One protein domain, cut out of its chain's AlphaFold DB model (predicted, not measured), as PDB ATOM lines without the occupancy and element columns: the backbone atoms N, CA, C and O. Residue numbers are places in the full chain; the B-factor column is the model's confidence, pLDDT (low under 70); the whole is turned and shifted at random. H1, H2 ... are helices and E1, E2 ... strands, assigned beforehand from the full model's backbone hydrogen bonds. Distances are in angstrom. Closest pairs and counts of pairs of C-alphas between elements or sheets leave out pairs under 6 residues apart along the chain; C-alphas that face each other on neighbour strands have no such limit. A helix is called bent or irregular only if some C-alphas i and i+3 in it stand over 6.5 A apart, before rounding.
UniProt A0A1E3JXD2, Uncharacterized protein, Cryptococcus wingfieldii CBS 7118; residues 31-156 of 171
ATOM      1  N   TRP A  31      59.504 137.047 185.554       90.19
ATOM      2  CA  TRP A  31      59.362 135.968 186.523       90.19
ATOM      3  C   TRP A  31      60.425 134.907 186.296       90.19
ATOM      4  O   TRP A  31      60.647 134.464 185.174       90.19
ATOM      5  N   THR A  32      61.020 134.419 187.379       91.25
ATOM      6  CA  THR A  32      61.924 133.269 187.339       91.25
ATOM      7  C   THR A  32      61.384 132.140 188.206       91.25
ATOM      8  O   THR A  32      61.001 132.338 189.360       91.25
ATOM      9  N   GLN A  33      61.363 130.930 187.652       90.50
ATOM     10  CA  GLN A  33      61.070 129.713 188.390       90.50
ATOM     11  C   GLN A  33      62.372 129.058 188.848       90.50
ATOM     12  O   GLN A  33      63.188 128.610 188.039       90.50
ATOM     13  N   TYR A  34      62.524 128.927 190.159       90.56
ATOM     14  CA  TYR A  34      63.643 128.254 190.795       90.56
ATOM     15  C   TYR A  34      63.243 126.878 191.325       90.56
ATOM     16  O   TYR A  34      62.153 126.691 191.870       90.56
ATOM     17  N   LYS A  35      64.165 125.920 191.244       91.31
ATOM     18  CA  LYS A  35      64.170 124.698 192.046       91.31
ATOM     19  C   LYS A  35      65.087 124.915 193.241       91.31
ATOM     20  O   LYS A  35      66.309 124.935 193.117       91.31
ATOM     21  N   LEU A  36      64.476 125.076 194.404       91.31
ATOM     22  CA  LEU A  36      65.155 125.191 195.685       91.31
ATOM     23  C   LEU A  36      65.354 123.797 196.275       91.31
ATOM     24  O   LEU A  36      64.396 123.033 196.336       91.31
ATOM     25  N   SER A  37      66.563 123.482 196.729       92.38
ATOM     26  CA  SER A  37      66.890 122.253 197.452       92.38
ATOM     27  C   SER A  37      67.570 122.583 198.776       92.38
ATOM     28  O   SER A  37      68.556 123.315 198.779       92.38
ATOM     29  N   ILE A  38      67.080 122.026 199.886       91.06
ATOM     30  CA  ILE A  38      67.694 122.190 201.215       91.06
ATOM     31  C   ILE A  38      68.270 120.851 201.672       91.06
ATOM     32  O   ILE A  38      67.568 119.833 201.654       91.06
ATOM     33  N   LYS A  39      69.556 120.846 202.047       88.62
ATOM     34  CA  LYS A  39      70.322 119.658 202.475       88.62
ATOM     35  C   LYS A  39      70.239 118.486 201.488       88.62
ATOM     36  O   LYS A  39      70.253 117.323 201.879       88.62
ATOM     37  N   GLY A  40      70.072 118.790 200.200       79.06
ATOM     38  CA  GLY A  40      69.933 117.796 199.132       79.06
ATOM     39  C   GLY A  40      68.670 116.924 199.186       79.06
ATOM     40  O   GLY A  40      68.574 115.987 198.400       79.06
ATOM     41  N   GLN A  41      67.709 117.197 200.077       76.50
ATOM     42  CA  GLN A  41      66.544 116.323 200.288       76.50
ATOM     43  C   GLN A  41      65.208 116.987 199.959       76.50
ATOM     44  O   GLN A  41      64.341 116.355 199.359       76.50
ATOM     45  N   GLN A  42      65.019 118.255 200.330       74.62
ATOM     46  CA  GLN A  42      63.739 118.929 200.131       74.62
ATOM     47  C   GLN A  42      63.787 119.807 198.887       74.62
ATOM     48  O   GLN A  42      64.340 120.902 198.945       74.62
ATOM     49  N   THR A  43      63.200 119.340 197.779       82.56
ATOM     50  CA  THR A  43      63.087 120.122 196.540       82.56
ATOM     51  C   THR A  43      61.732 120.815 196.437       82.56
ATOM     52  O   THR A  43      60.700 120.145 196.481       82.56
ATOM     53  N   ARG A  44      61.713 122.131 196.224       87.25
ATOM     54  CA  ARG A  44      60.494 122.905 195.950       87.25
ATOM     55  C   ARG A  44      60.684 123.767 194.708       87.25
ATOM     56  O   ARG A  44      61.722 124.405 194.557       87.25
ATOM     57  N   LYS A  45      59.670 123.806 193.839       88.31
ATOM     58  CA  LYS A  45      59.587 124.790 192.753       88.31
ATOM     59  C   LYS A  45      58.957 126.070 193.300       88.31
ATOM     60  O   LYS A  45      57.944 126.000 193.996       88.31
ATOM     61  N   THR A  46      59.565 127.213 193.023       87.56
ATOM     62  CA  THR A  46      59.071 128.519 193.468       87.56
ATOM     63  C   THR A  46      59.223 129.536 192.356       87.56
ATOM     64  O   THR A  46      60.226 129.528 191.647       87.56
ATOM     65  N   PHE A  47      58.224 130.393 192.209       88.62
ATOM     66  CA  PHE A  47      58.251 131.514 191.284       88.62
ATOM     67  C   PHE A  47      58.632 132.779 192.043       88.62
ATOM     68  O   PHE A  47      58.193 132.975 193.178       88.62
ATOM     69  N   VAL A  48      59.473 133.599 191.428       88.56
ATOM     70  CA  VAL A  48      59.955 134.861 191.984       88.56
ATOM     71  C   VAL A  48      59.743 135.948 190.942       88.56
ATOM     72  O   VAL A  48      60.153 135.793 189.793       88.56
ATOM     73  N   ALA A  49      59.082 137.020 191.363       82.31
ATOM     74  CA  ALA A  49      58.615 138.127 190.537       82.31
ATOM     75  C   ALA A  49      59.633 139.284 190.510       82.31
ATOM     76  O   ALA A  49      59.290 140.433 190.773       82.31
ATOM     77  N   THR A  50      60.922 138.973 190.345       74.75
ATOM     78  CA  THR A  50      62.008 139.963 190.407       74.75
ATOM     79  C   THR A  50      63.160 139.565 189.491       74.75
ATOM     80  O   THR A  50      63.404 138.377 189.276       74.75
ATOM     81  N   ASP A  51      63.942 140.551 189.050       69.00
ATOM     82  CA  ASP A  51      65.227 140.350 188.354       69.00
ATOM     83  C   ASP A  51      66.346 139.890 189.311       69.00
ATOM     84  O   ASP A  51      67.534 140.133 189.089       69.00
ATOM     85  N   GLN A  52      65.981 139.279 190.440       77.75
ATOM     86  CA  GLN A  52      66.941 138.848 191.438       77.75
ATOM     87  C   GLN A  52      67.766 137.691 190.887       77.75
ATOM     88  O   GLN A  52      67.229 136.649 190.500       77.75
ATOM     89  N   ASP A  53      69.089 137.858 190.906       85.44
ATOM     90  CA  ASP A  53      69.998 136.804 190.497       85.44
ATOM     91  C   ASP A  53      69.941 135.599 191.454       85.44
ATOM     92  O   ASP A  53      69.532 135.674 192.619       85.44
ATOM     93  N   LYS A  54      70.392 134.456 190.939       88.69
ATOM     94  CA  LYS A  54      70.343 133.169 191.632       88.69
ATOM     95  C   LYS A  54      71.042 133.186 192.999       88.69
ATOM     96  O   LYS A  54      70.546 132.551 193.930       88.69
ATOM     97  N   GLU A  55      72.193 133.850 193.124       91.31
ATOM     98  CA  GLU A  55      72.955 133.885 194.381       91.31
ATOM     99  C   GLU A  55      72.296 134.818 195.395       91.31
ATOM    100  O   GLU A  55      72.190 134.460 196.569       91.31
ATOM    101  N   ALA A  56      71.768 135.962 194.953       90.56
ATOM    102  CA  ALA A  56      70.977 136.836 195.808       90.56
ATOM    103  C   ALA A  56      69.734 136.111 196.350       90.56
ATOM    104  O   ALA A  56      69.447 136.196 197.547       90.56
ATOM    105  N   PHE A  57      69.018 135.358 195.506       89.81
ATOM    106  CA  PHE A  57      67.859 134.571 195.939       89.81
ATOM    107  C   PHE A  57      68.260 133.490 196.950       89.81
ATOM    108  O   PHE A  57      67.672 133.380 198.029       89.81
ATOM    109  N   ARG A  58      69.319 132.733 196.649       93.06
ATOM    110  CA  ARG A  58      69.882 131.707 197.539       93.06
ATOM    111  C   ARG A  58      70.288 132.281 198.900       93.06
ATOM    112  O   ARG A  58      69.971 131.689 199.933       93.06
ATOM    113  N   SER A  59      70.954 133.434 198.906       92.38
ATOM    114  CA  SER A  59      71.356 134.147 200.121       92.38
ATOM    115  C   SER A  59      70.146 134.590 200.947       92.38
ATOM    116  O   SER A  59      70.109 134.351 202.156       92.38
ATOM    117  N   GLY A  60      69.109 135.128 200.296       90.56
ATOM    118  CA  GLY A  60      67.850 135.491 200.947       90.56
ATOM    119  C   GLY A  60      67.192 134.304 201.655       90.56
ATOM    120  O   GLY A  60      66.818 134.414 202.822       90.56
ATOM    121  N   ILE A  61      67.130 133.139 200.999       90.69
ATOM    122  CA  ILE A  61      66.591 131.913 201.606       90.69
ATOM    123  C   ILE A  61      67.420 131.468 202.815       90.69
ATOM    124  O   ILE A  61      66.850 131.178 203.867       90.69
ATOM    125  N   SER A  62      68.751 131.443 202.689       91.56
ATOM    126  CA  SER A  62      69.653 131.102 203.796       91.56
ATOM    127  C   SER A  62      69.419 132.004 205.013       91.56
ATOM    128  O   SER A  62      69.286 131.502 206.131       91.56
ATOM    129  N   SER A  63      69.272 133.313 204.789       92.44
ATOM    130  CA  SER A  63      69.008 134.294 205.844       92.44
ATOM    131  C   SER A  63      67.635 134.108 206.495       92.44
ATOM    132  O   SER A  63      67.537 134.069 207.719       92.44
ATOM    133  N   VAL A  64      66.566 133.987 205.699       90.81
ATOM    134  CA  VAL A  64      65.186 133.873 206.207       90.81
ATOM    135  C   VAL A  64      64.981 132.566 206.968       90.81
ATOM    136  O   VAL A  64      64.335 132.549 208.013       90.81
ATOM    137  N   MET A  65      65.545 131.469 206.463       89.62
ATOM    138  CA  MET A  65      65.395 130.145 207.068       89.62
ATOM    139  C   MET A  65      66.438 129.844 208.150       89.62
ATOM    140  O   MET A  65      66.349 128.795 208.784       89.62
ATOM    141  N   GLN A  66      67.412 130.736 208.366       92.56
ATOM    142  CA  GLN A  66      68.522 130.555 209.311       92.56
ATOM    143  C   GLN A  66      69.285 129.236 209.093       92.56
ATOM    144  O   GLN A  66      69.652 128.535 210.037       92.56
ATOM    145  N   ILE A  67      69.520 128.889 207.827       92.69
ATOM    146  CA  ILE A  67      70.262 127.688 207.417       92.69
ATOM    147  C   ILE A  67      71.576 128.079 206.735       92.69
ATOM    148  O   ILE A  67      71.614 129.110 206.059       92.69
ATOM    149  N   PRO A  68      72.651 127.279 206.868       94.50
ATOM    150  CA  PRO A  68      73.917 127.553 206.194       94.50
ATOM    151  C   PRO A  68      73.743 127.673 204.681       94.50
ATOM    152  O   PRO A  68      73.008 126.894 204.077       94.50
ATOM    153  N   LEU A  69      74.453 128.613 204.054       93.88
ATOM    154  CA  LEU A  69      74.371 128.824 202.607       93.88
ATOM    155  C   LEU A  69      74.745 127.555 201.819       93.88
ATOM    156  O   LEU A  69      74.138 127.266 200.790       93.88
ATOM    157  N   ASP A  70      75.696 126.771 202.330       94.88
ATOM    158  CA  ASP A  70      76.143 125.502 201.740       94.88
ATOM    159  C   ASP A  70      75.051 124.421 201.729       94.88
ATOM    160  O   ASP A  70      75.057 123.549 200.864       94.88
ATOM    161  N   ASP A  71      74.071 124.517 202.632       94.38
ATOM    162  CA  ASP A  71      72.917 123.617 202.669       94.38
ATOM    163  C   ASP A  71      71.813 124.038 201.684       94.38
ATOM    164  O   ASP A  71      70.858 123.285 201.481       94.38
ATOM    165  N   VAL A  72      71.913 125.225 201.077       93.69
ATOM    166  CA  VAL A  72      70.932 125.764 200.127       93.69
ATOM    167  C   VAL A  72      71.463 125.623 198.709       93.69
ATOM    168  O   VAL A  72      72.477 126.218 198.354       93.69
ATOM    169  N   SER A  73      70.737 124.903 197.860       93.25
ATOM    170  CA  SER A  73      70.999 124.834 196.422       93.25
ATOM    171  C   SER A  73      69.821 125.409 195.649       93.25
ATOM    172  O   SER A  73      68.666 125.102 195.935       93.25
ATOM    173  N   VAL A  74      70.122 126.225 194.644       92.38
ATOM    174  CA  VAL A  74      69.136 126.854 193.767       92.38
ATOM    175  C   VAL A  74      69.527 126.580 192.321       92.38
ATOM    176  O   VAL A  74      70.675 126.793 191.925       92.38
ATOM    177  N   GLU A  75      68.559 126.131 191.534       91.25
ATOM    178  CA  GLU A  75      68.668 125.920 190.093       91.25
ATOM    179  C   GLU A  75      67.568 126.721 189.391       91.25
ATOM    180  O   GLU A  75      66.417 126.705 189.827       91.25
ATOM    181  N   VAL A  76      67.914 127.440 188.324       90.69
ATOM    182  CA  VAL A  76      66.925 128.114 187.471       90.69
ATOM    183  C   VAL A  76      66.298 127.055 186.572       90.69
ATOM    184  O   VAL A  76      67.022 126.364 185.863       90.69
ATOM    185  N   LEU A  77      64.973 126.930 186.597       89.25
ATOM    186  CA  LEU A  77      64.234 126.031 185.705       89.25
ATOM    187  C   LEU A  77      63.708 126.765 184.476       89.25
ATOM    188  O   LEU A  77      63.749 126.244 183.365       89.25
ATOM    189  N   SER A  78      63.184 127.971 184.676       89.94
ATOM    190  CA  SER A  78      62.634 128.784 183.598       89.94
ATOM    191  C   SER A  78      62.627 130.266 183.952       89.94
ATOM    192  O   SER A  78      62.559 130.619 185.129       89.94
ATOM    193  N   SER A  79      62.694 131.118 182.934       90.81
ATOM    194  CA  SER A  79      62.477 132.560 183.037       90.81
ATOM    195  C   SER A  79      61.388 133.002 182.064       90.81
ATOM    196  O   SER A  79      61.206 132.402 180.999       90.81
ATOM    197  N   TYR A  80      60.657 134.039 182.446       89.19
ATOM    198  CA  TYR A  80      59.498 134.548 181.733       89.19
ATOM    199  C   TYR A  80      59.563 136.064 181.659       89.19
ATOM    200  O   TYR A  80      59.727 136.718 182.684       89.19
ATOM    201  N   ASP A  81      59.360 136.603 180.462       88.81
ATOM    202  CA  ASP A  81      59.454 138.036 180.193       88.81
ATOM    203  C   ASP A  81      58.206 138.510 179.454       88.81
ATOM    204  O   ASP A  81      57.845 137.957 178.410       88.81
ATOM    205  N   ALA A  82      57.540 139.535 179.973       84.81
ATOM    206  CA  ALA A  82      56.393 140.141 179.312       84.81
ATOM    207  C   ALA A  82      56.838 140.937 178.072       84.81
ATOM    208  O   ALA A  82      57.641 141.864 178.152       84.81
ATOM    209  N   ASP A  83      56.268 140.608 176.915       83.06
ATOM    210  CA  ASP A  83      56.430 141.342 175.664       83.06
ATOM    211  C   ASP A  83      55.133 142.088 175.346       83.06
ATOM    212  O   ASP A  83      54.192 141.554 174.750       83.06
ATOM    213  N   PHE A  84      55.091 143.348 175.772       76.06
ATOM    214  CA  PHE A  84      53.946 144.240 175.589       76.06
ATOM    215  C   PHE A  84      53.721 144.630 174.124       76.06
ATOM    216  O   PHE A  84      52.596 144.940 173.742       76.06
ATOM    217  N   GLN A  85      54.766 144.600 173.291       76.38
ATOM    218  CA  GLN A  85      54.624 144.886 171.861       76.38
ATOM    219  C   GLN A  85      53.938 143.725 171.143       76.38
ATOM    220  O   GLN A  85      53.130 143.936 170.245       76.38
ATOM    221  N   GLN A  86      54.245 142.493 171.552       76.44
ATOM    222  CA  GLN A  86      53.709 141.279 170.935       76.44
ATOM    223  C   GLN A  86      52.500 140.696 171.680       76.44
ATOM    224  O   GLN A  86      51.932 139.702 171.223       76.44
ATOM    225  N   GLY A  87      52.101 141.282 172.813       75.75
ATOM    226  CA  GLY A  87      50.952 140.838 173.605       75.75
ATOM    227  C   GLY A  87      51.116 139.431 174.189       75.75
ATOM    228  O   GLY A  87      50.153 138.661 174.253       75.75
ATOM    229  N   ARG A  88      52.344 139.038 174.545       83.50
ATOM    230  CA  ARG A  88      52.646 137.677 175.012       83.50
ATOM    231  C   ARG A  88      53.755 137.649 176.051       83.50
ATOM    232  O   ARG A  88      54.530 138.583 176.163       83.50
ATOM    233  N   TRP A  89      53.902 136.510 176.715       87.00
ATOM    234  CA  TRP A  89      55.050 136.231 177.578       87.00
ATOM    235  C   TRP A  89      56.094 135.372 176.863       87.00
ATOM    236  O   TRP A  89      55.811 134.256 176.428       87.00
ATOM    237  N   ASN A  90      57.315 135.863 176.721       87.81
ATOM    238  CA  ASN A  90      58.429 135.039 176.273       87.81
ATOM    239  C   ASN A  90      58.842 134.081 177.402       87.81
ATOM    240  O   ASN A  90      58.622 134.364 178.578       87.81
ATOM    241  N   SER A  91      59.370 132.911 177.047       88.12
ATOM    242  CA  SER A  91      59.722 131.865 178.012       88.12
ATOM    243  C   SER A  91      61.041 131.222 177.616       88.12
ATOM    244  O   SER A  91      61.186 130.767 176.480       88.12
ATOM    245  N   THR A  92      61.975 131.152 178.557       89.00
ATOM    246  CA  THR A  92      63.246 130.443 178.405       89.00
ATOM    247  C   THR A  92      63.276 129.308 179.414       89.00
ATOM    248  O   THR A  92      63.085 129.540 180.602       89.00
ATOM    249  N   TYR A  93      63.507 128.081 178.954       88.25
ATOM    250  CA  TYR A  93      63.585 126.896 179.809       88.25
ATOM    251  C   TYR A  93      65.026 126.406 179.874       88.25
ATOM    252  O   TYR A  93      65.710 126.327 178.852       88.25
ATOM    253  N   PHE A  94      65.478 126.075 181.076       85.56
ATOM    254  CA  PHE A  94      66.836 125.629 181.339       85.56
ATOM    255  C   PHE A  94      66.803 124.139 181.715       85.56
ATOM    256  O   PHE A  94      66.170 123.746 182.691       85.56
ATOM    257  N   GLY A  95      67.464 123.296 180.912       77.12
ATOM    258  CA  GLY A  95      67.531 121.840 181.110       77.12
ATOM    259  C   GLY A  95      66.671 121.014 180.139       77.12
ATOM    260  O   GLY A  95      66.267 121.491 179.084       77.12
ATOM    261  N   HIS A  96      66.431 119.740 180.485       61.62
ATOM    262  CA  HIS A  96      65.646 118.781 179.681       61.62
ATOM    263  C   HIS A  96      64.152 118.706 180.067       61.62
ATOM    264  O   HIS A  96      63.408 117.940 179.453       61.62
ATOM    265  N   GLU A  97      63.695 119.464 181.070       58.75
ATOM    266  CA  GLU A  97      62.262 119.580 181.379       58.75
ATOM    267  C   GLU A  97      61.611 120.541 180.367       58.75
ATOM    268  O   GLU A  97      61.702 121.760 180.478       58.75
ATOM    269  N   GLU A  98      61.009 119.977 179.320       57.16
ATOM    270  CA  GLU A  98      60.417 120.719 178.205       57.16
ATOM    271  C   GLU A  98      59.129 121.477 178.613       57.16
ATOM    272  O   GLU A  98      58.116 120.861 178.940       57.16
ATOM    273  N   THR A  99      59.214 122.812 178.538       56.06
ATOM    274  CA  THR A  99      58.246 123.857 178.116       56.06
ATOM    275  C   THR A  99      56.764 123.778 178.514       56.06
ATOM    276  O   THR A  99      56.098 122.765 178.291       56.06
ATOM    277  N   ALA A 100      56.184 124.926 178.891       59.69
ATOM    278  CA  ALA A 100      54.745 125.188 178.834       59.69
ATOM    279  C   ALA A 100      54.159 124.736 177.497       59.69
ATOM    280  O   ALA A 100      54.273 125.415 176.474       59.69
ATOM    281  N   ARG A 101      53.477 123.592 177.491       65.12
ATOM    282  CA  ARG A 101      52.760 123.121 176.298       65.12
ATOM    283  C   ARG A 101      51.439 123.854 176.088       65.12
ATOM    284  O   ARG A 101      50.824 123.715 175.036       65.12
ATOM    285  N   ARG A 102      50.973 124.591 177.098       80.81
ATOM    286  CA  ARG A 102      49.684 125.277 177.101       80.81
ATOM    287  C   ARG A 102      49.873 126.725 177.505       80.81
ATOM    288  O   ARG A 102      50.677 127.038 178.378       80.81
ATOM    289  N   ARG A 103      49.141 127.590 176.814       85.00
ATOM    290  CA  ARG A 103      49.154 129.028 177.027       85.00
ATOM    291  C   ARG A 103      47.715 129.502 177.100       85.00
ATOM    292  O   ARG A 103      46.886 129.052 176.309       85.00
ATOM    293  N   THR A 104      47.463 130.417 178.016       83.56
ATOM    294  CA  THR A 104      46.136 130.939 178.323       83.56
ATOM    295  C   THR A 104      46.160 132.458 178.220       83.56
ATOM    296  O   THR A 104      47.193 133.096 178.429       83.56
ATOM    297  N   SER A 105      45.027 133.043 177.840       81.19
ATOM    298  CA  SER A 105      44.855 134.491 177.840       81.19
ATOM    299  C   SER A 105      44.144 134.926 179.114       81.19
ATOM    300  O   SER A 105      43.117 134.355 179.472       81.19
ATOM    301  N   LEU A 106      44.662 135.971 179.754       75.25
ATOM    302  CA  LEU A 106      43.998 136.676 180.850       75.25
ATOM    303  C   LEU A 106      43.563 138.089 180.424       75.25
ATOM    304  O   LEU A 106      43.351 138.956 181.263       75.25
ATOM    305  N   CYS A 107      43.408 138.349 179.121       72.69
ATOM    306  CA  CYS A 107      43.042 139.685 178.636       72.69
ATOM    307  C   CYS A 107      41.646 140.141 179.042       72.69
ATOM    308  O   CYS A 107      41.436 141.337 179.175       72.69
ATOM    309  N   SER A 108      40.713 139.224 179.311       65.81
ATOM    310  CA  SER A 108      39.413 139.570 179.905       65.81
ATOM    311  C   SER A 108      39.536 140.228 181.285       65.81
ATOM    312  O   SER A 108      38.561 140.779 181.782       65.81
ATOM    313  N   LEU A 109      40.721 140.158 181.899       59.25
ATOM    314  CA  LEU A 109      41.043 140.727 183.203       59.25
ATOM    315  C   LEU A 109      41.822 142.048 183.093       59.25
ATOM    316  O   LEU A 109      42.153 142.632 184.119       59.25
ATOM    317  N   SER A 110      42.141 142.513 181.879       53.66
ATOM    318  CA  SER A 110      42.876 143.758 181.665       53.66
ATOM    319  C   SER A 110      41.942 144.854 181.152       53.66
ATOM    320  O   SER A 110      41.250 144.643 180.157       53.66
ATOM    321  N   PRO A 111      41.963 146.058 181.741       53.47
ATOM    322  CA  PRO A 111      41.252 147.198 181.173       53.47
ATOM    323  C   PRO A 111      41.880 147.700 179.855       53.47
ATOM    324  O   PRO A 111      41.248 148.468 179.140       53.47
ATOM    325  N   HIS A 112      43.076 147.210 179.488       47.47
ATOM    326  CA  HIS A 112      43.701 147.387 178.163       47.47
ATOM    327  C   HIS A 112      43.185 146.397 177.109       47.47
ATOM    328  O   HIS A 112      43.769 146.261 176.031       47.47
ATOM    329  N   ALA A 113      42.113 145.656 177.406       48.75
ATOM    330  CA  ALA A 113      41.427 144.837 176.422       48.75
ATOM    331  C   ALA A 113      40.811 145.741 175.344       48.75
ATOM    332  O   ALA A 113      39.658 146.143 175.438       48.75
ATOM    333  N   LEU A 114      41.597 146.006 174.297       49.69
ATOM    334  CA  LEU A 114      41.207 146.673 173.053       49.69
ATOM    335  C   LEU A 114      41.064 148.200 173.141       49.69
ATOM    336  O   LEU A 114      40.012 148.736 172.799       49.69
ATOM    337  N   ASP A 115      42.152 148.918 173.430       45.22
ATOM    338  CA  ASP A 115      42.288 150.259 172.848       45.22
ATOM    339  C   ASP A 115      43.024 150.160 171.506       45.22
ATOM    340  O   ASP A 115      44.250 150.245 171.408       45.22
ATOM    341  N   THR A 116      42.233 149.924 170.455       50.28
ATOM    342  CA  THR A 116      42.672 149.822 169.049       50.28
ATOM    343  C   THR A 116      43.412 151.061 168.526       50.28
ATOM    344  O   THR A 116      43.916 151.029 167.406       50.28
ATOM    345  N   SER A 117      43.504 152.135 169.317       55.16
ATOM    346  CA  SER A 117      44.207 153.369 168.966       55.16
ATOM    347  C   SER A 117      45.679 153.425 169.406       55.16
ATOM    348  O   SER A 117      46.393 154.329 168.979       55.16
ATOM    349  N   SER A 118      46.150 152.482 170.237       55.94
ATOM    350  CA  SER A 118      47.410 152.637 170.988       55.94
ATOM    351  C   SER A 118      48.565 151.699 170.603       55.94
ATOM    352  O   SER A 118      49.607 151.743 171.255       55.94
ATOM    353  N   ASP A 119      48.415 150.841 169.583       57.44
ATOM    354  CA  ASP A 119      49.378 149.788 169.177       57.44
ATOM    355  C   ASP A 119      49.828 148.822 170.301       57.44
ATOM    356  O   ASP A 119      50.619 147.904 170.072       57.44
ATOM    357  N   ARG A 120      49.320 148.976 171.529       55.38
ATOM    358  CA  ARG A 120      49.656 148.135 172.677       55.38
ATOM    359  C   ARG A 120      48.732 146.927 172.697       55.38
ATOM    360  O   ARG A 120      47.545 147.027 173.000       55.38
ATOM    361  N   LEU A 121      49.289 145.763 172.371       64.50
ATOM    362  CA  LEU A 121      48.592 144.495 172.530       64.50
ATOM    363  C   LEU A 121      48.509 144.139 174.015       64.50
ATOM    364  O   LEU A 121      49.436 144.386 174.784       64.50
ATOM    365  N   CYS A 122      47.400 143.522 174.421       68.69
ATOM    366  CA  CYS A 122      47.240 143.044 175.786       68.69
ATOM    367  C   CYS A 122      48.401 142.083 176.143       68.69
ATOM    368  O   CYS A 122      48.502 141.011 175.541       68.69
ATOM    369  N   PRO A 123      49.261 142.414 177.124       62.81
ATOM    370  CA  PRO A 123      50.454 141.619 177.462       62.81
ATOM    371  C   PRO A 123      50.105 140.224 177.994       62.81
ATOM    372  O   PRO A 123      50.895 139.284 177.932       62.81
ATOM    373  N   TYR A 124      48.868 140.068 178.458       71.56
ATOM    374  CA  TYR A 124      48.285 138.830 178.952       71.56
ATOM    375  C   TYR A 124      47.564 138.028 177.862       71.56
ATOM    376  O   TYR A 124      46.766 137.140 178.165       71.56
ATOM    377  N   GLY A 125      47.818 138.331 176.585       72.12
ATOM    378  CA  GLY A 125      47.233 137.632 175.437       72.12
ATOM    379  C   GLY A 125      47.658 136.175 175.353       72.12
ATOM    380  O   GLY A 125      46.891 135.329 174.898       72.12
ATOM    381  N   SER A 126      48.862 135.864 175.834       83.31
ATOM    382  CA  SER A 126      49.397 134.509 175.799       83.31
ATOM    383  C   SER A 126      50.405 134.274 176.921       83.31
ATOM    384  O   SER A 126      51.601 134.533 176.758       83.31
ATOM    385  N   ILE A 127      49.920 133.765 178.051       85.56
ATOM    386  CA  ILE A 127      50.685 133.461 179.266       85.56
ATOM    387  C   ILE A 127      50.890 131.942 179.376       85.56
ATOM    388  O   ILE A 127      49.930 131.201 179.172       85.56
ATOM    389  N   PRO A 128      52.093 131.455 179.712       88.31
ATOM    390  CA  PRO A 128      52.322 130.072 180.138       88.31
ATOM    391  C   PRO A 128      51.394 129.641 181.280       88.31
ATOM    392  O   PRO A 128      51.268 130.356 182.271       88.31
ATOM    393  N   GLU A 129      50.762 128.472 181.160       87.50
ATOM    394  CA  GLU A 129      49.774 127.985 182.140       87.50
ATOM    395  C   GLU A 129      50.331 127.940 183.573       87.50
ATOM    396  O   GLU A 129      49.649 128.312 184.524       87.50
ATOM    397  N   GLU A 130      51.594 127.548 183.740       87.75
ATOM    398  CA  GLU A 130      52.263 127.495 185.042       87.75
ATOM    399  C   GLU A 130      52.454 128.867 185.711       87.75
ATOM    400  O   GLU A 130      52.643 128.927 186.923       87.75
ATOM    401  N   LEU A 131      52.387 129.957 184.942       86.56
ATOM    402  CA  LEU A 131      52.542 131.329 185.425       86.56
ATOM    403  C   LEU A 131      51.189 131.995 185.743       86.56
ATOM    404  O   LEU A 131      51.143 132.964 186.500       86.56
ATOM    405  N   VAL A 132      50.079 131.455 185.223       87.12
ATOM    406  CA  VAL A 132      48.721 132.021 185.357       87.12
ATOM    407  C   VAL A 132      48.342 132.265 186.815       87.12
ATOM    408  O   VAL A 132      47.945 133.375 187.163       87.12
ATOM    409  N   ALA A 133      48.503 131.255 187.674       86.38
ATOM    410  CA  ALA A 133      48.120 131.356 189.082       86.38
ATOM    411  C   ALA A 133      48.934 132.418 189.840       86.38
ATOM    412  O   ALA A 133      48.418 133.060 190.751       86.38
ATOM    413  N   HIS A 134      50.196 132.623 189.456       86.31
ATOM    414  CA  HIS A 134      51.076 133.607 190.085       86.31
ATOM    415  C   HIS A 134      50.721 135.033 189.678       86.31
ATOM    416  O   HIS A 134      50.611 135.897 190.541       86.31
ATOM    417  N   ILE A 135      50.454 135.246 188.388       83.00
ATOM    418  CA  ILE A 135      49.956 136.526 187.880       83.00
ATOM    419  C   ILE A 135      48.617 136.863 188.551       83.00
ATOM    420  O   ILE A 135      48.460 137.953 189.085       83.00
ATOM    421  N   GLN A 136      47.668 135.923 188.611       84.00
ATOM    422  CA  GLN A 136      46.379 136.149 189.279       84.00
ATOM    423  C   GLN A 136      46.528 136.499 190.767       84.00
ATOM    424  O   GLN A 136      45.884 137.434 191.229       84.00
ATOM    425  N   ALA A 137      47.400 135.802 191.500       83.88
ATOM    426  CA  ALA A 137      47.641 136.101 192.910       83.88
ATOM    427  C   ALA A 137      48.240 137.504 193.127       83.88
ATOM    428  O   ALA A 137      47.846 138.189 194.067       83.88
ATOM    429  N   GLU A 138      49.161 137.947 192.260       80.50
ATOM    430  CA  GLU A 138      49.713 139.309 192.316       80.50
ATOM    431  C   GLU A 138      48.618 140.360 192.091       80.50
ATOM    432  O   GLU A 138      48.536 141.333 192.838       80.50
ATOM    433  N   ARG A 139      47.725 140.134 191.118       77.25
ATOM    434  CA  ARG A 139      46.576 141.018 190.877       77.25
ATOM    435  C   ARG A 139      45.697 141.154 192.106       77.25
ATOM    436  O   ARG A 139      45.395 142.272 192.500       77.25
ATOM    437  N   ASP A 140      45.271 140.027 192.670       81.00
ATOM    438  CA  ASP A 140      44.334 140.015 193.795       81.00
ATOM    439  C   ASP A 140      44.942 140.756 194.997       81.00
ATOM    440  O   ASP A 140      44.250 141.478 195.710       81.00
ATOM    441  N   GLN A 141      46.263 140.646 195.183       80.19
ATOM    442  CA  GLN A 141      46.988 141.402 196.199       80.19
ATOM    443  C   GLN A 141      47.017 142.911 195.903       80.19
ATOM    444  O   GLN A 141      46.863 143.714 196.821       80.19
ATOM    445  N   ILE A 142      47.216 143.311 194.646       73.38
ATOM    446  CA  ILE A 142      47.214 144.724 194.237       73.38
ATOM    447  C   ILE A 142      45.815 145.337 194.357       73.38
ATOM    448  O   ILE A 142      45.691 146.468 194.821       73.38
ATOM    449  N   GLU A 143      44.769 144.599 193.985       78.06
ATOM    450  CA  GLU A 143      43.372 145.023 194.134       78.06
ATOM    451  C   GLU A 143      43.026 145.238 195.612       78.06
ATOM    452  O   GLU A 143      42.535 146.305 195.970       78.06
ATOM    453  N   LEU A 144      43.425 144.306 196.483       80.31
ATOM    454  CA  LEU A 144      43.255 144.444 197.930       80.31
ATOM    455  C   LEU A 144      43.985 145.678 198.495       80.31
ATOM    456  O   LEU A 144      43.400 146.451 199.250       80.31
ATOM    457  N   MET A 145      45.251 145.893 198.117       77.31
ATOM    458  CA  MET A 145      46.017 147.068 198.566       77.31
ATOM    459  C   MET A 145      45.416 148.382 198.056       77.31
ATOM    460  O   MET A 145      45.504 149.409 198.728       77.31
ATOM    461  N   ARG A 146      44.815 148.369 196.863       75.75
ATOM    462  CA  ARG A 146      44.148 149.540 196.296       75.75
ATOM    463  C   ARG A 146      42.887 149.896 197.077       75.75
ATOM    464  O   ARG A 146      42.695 151.072 197.374       75.75
ATOM    465  N   GLU A 147      42.052 148.914 197.399       77.69
ATOM    466  CA  GLU A 147      40.834 149.132 198.186       77.69
ATOM    467  C   GLU A 147      41.166 149.728 199.565       77.69
ATOM    468  O   GLU A 147      40.573 150.731 199.961       77.69
ATOM    469  N   GLU A 148      42.193 149.202 200.243       75.00
ATOM    470  CA  GLU A 148      42.678 149.723 201.532       75.00
ATOM    471  C   GLU A 148      43.200 151.172 201.422       75.00
ATOM    472  O   GLU A 148      42.977 152.021 202.293       75.00
ATOM    473  N   PHE A 149      43.877 151.494 200.320       69.56
ATOM    474  CA  PHE A 149      44.379 152.843 200.066       69.56
ATOM    475  C   PHE A 149      43.255 153.852 199.761       69.56
ATOM    476  O   PHE A 149      43.296 154.993 200.226       69.56
ATOM    477  N   GLU A 150      42.225 153.453 199.011       68.69
ATOM    478  CA  GLU A 150      41.068 154.310 198.712       68.69
ATOM    479  C   GLU A 150      40.192 154.550 199.966       68.69
ATOM    480  O   GLU A 150      39.679 155.659 200.167       68.69
ATOM    481  N   GLU A 151      40.084 153.569 200.866       64.44
ATOM    482  CA  GLU A 151      39.377 153.702 202.150       64.44
ATOM    483  C   GLU A 151      40.087 154.672 203.115       64.44
ATOM    484  O   GLU A 151      39.448 155.503 203.769       64.44
ATOM    485  N   THR A 152      41.422 154.642 203.160       63.41
ATOM    486  CA  THR A 152      42.217 155.535 204.027       63.41
ATOM    487  C   THR A 152      42.256 156.986 203.538       63.41
ATOM    488  O   THR A 152      42.344 157.904 204.354       63.41
ATOM    489  N   MET A 153      42.135 157.236 202.230       58.69
ATOM    490  CA  MET A 153      42.049 158.602 201.693       58.69
ATOM    491  C   MET A 153      40.664 159.241 201.839       58.69
ATOM    492  O   MET A 153      40.562 160.463 201.935       58.69
ATOM    493  N   THR A 154      39.595 158.446 201.883       56.56
ATOM    494  CA  THR A 154      38.223 158.968 202.012       56.56
ATOM    495  C   THR A 154      37.827 159.275 203.459       56.56
ATOM    496  O   THR A 154      36.976 160.133 203.686       56.56
ATOM    497  N   THR A 155      38.494 158.675 204.448       55.41
ATOM    498  CA  THR A 155      38.260 158.920 205.888       55.41
ATOM    499  C   THR A 155      39.114 160.046 206.497       55.41
ATOM    500  O   THR A 155      38.932 160.396 207.660       55.41
ATOM    501  N   GLY A 156      40.007 160.677 205.724       49.34
ATOM    502  CA  GLY A 156      40.929 161.728 206.185       49.34
ATOM    503  C   GLY A 156      40.428 163.179 206.106       49.34
ATOM    504  O   GLY A 156      41.256 164.089 206.141       49.34
TER     505      GLY A 156
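AT A GLANCE: This is residues 31 to 156 of the 171 residues of an uncharacterized protein of Cryptococcus wingfieldii CBS 7118 (UniProt A0A1E3JXD2). A strongly twisted, curled sheet of four strands has the short helix H1 packed over one face, and the long helix H2 grazes the sheet with its residues 130 to 135 and then sticks out as an arm, free from residue 140 to residue 156. A long stretch with no named element, residues 94 to 128, joins the edge strand E4 to H2. The printed part has 126 residues, with named elements in the order E1 E2 H1 E3 E4 H2; the sheet runs E2 E1 E3 E4, all antiparallel, and the class is mixed, helices and strands. The whole is loose, with a radius of gyration of the C-alphas of 18.1 A, and flat, spanning 52 by 46 by 19 A.

IN THESE COORDINATES: Find C-alpha 31 at (59.362, 135.968, 186.523), where E1, residues 31 to 38, begins; it runs 21.8 A. E2 is residues 42 to 48, 18.3 A. E3, residues 72 to 83, is the longest strand at 32.4 A, and E4, residues 88 to 93, measures 16.1 A. H1, residues 54 to 65, starts at C-alpha 54 at (70.343, 133.169, 191.632) and runs 16.5 A. H2, residues 129 to 154, runs 38.6 A to C-alpha 154 at (38.223, 158.968, 202.012); it is only just irregular, with C-alphas 130 and 133 7.0 A apart.

HOW THE PARTS SIT: Start at the inner strands E1 and E3, at 170 degrees, where N 33 and O 78 are 2.8 A apart, within hydrogen-bond range. On the other side of E1, E2 forms a hairpin with it, with N 34 and O 46 at 2.8 A. E3 and E4 form the other hairpin, with N 90 and O 81 at 2.7 A. H1 is on the sheet, over E1, at a height of 7.7 A, and runs slantwise to the strands at 54 degrees to E1 on the local plane; its closest C-alphas to E3 are those of Arg 58 and Val 74, 6.2 A. With H1 on one face, the sheet makes two layers. E2, H1 and E3 form a split strand-helix-strand unit, two strands running the same way with E1 between them, and its crossover is right-handed. H2 only grazes the sheet; the closest C-alphas of E2 and H2 are those of Phe 47 and His 134, 7.6 A. H1 and H2 are apart. In H1 every O i to N i+4 pair is within hydrogen-bond range, in H2 20 of 22.

THE WHOLE: Look for the two C-alphas farthest apart at His 96 and Gly 156, 56.2 A. The printed part has no cut. The link E4 to H2 is long, 35 residues, and within it residues 103 to 104 pair antiparallel with residues 127 to 128. Mean pLDDT of the printed part is 78.8; it is under 70 at residue 51 and residues 96 to 101, 108 to 123 and 149 to 156.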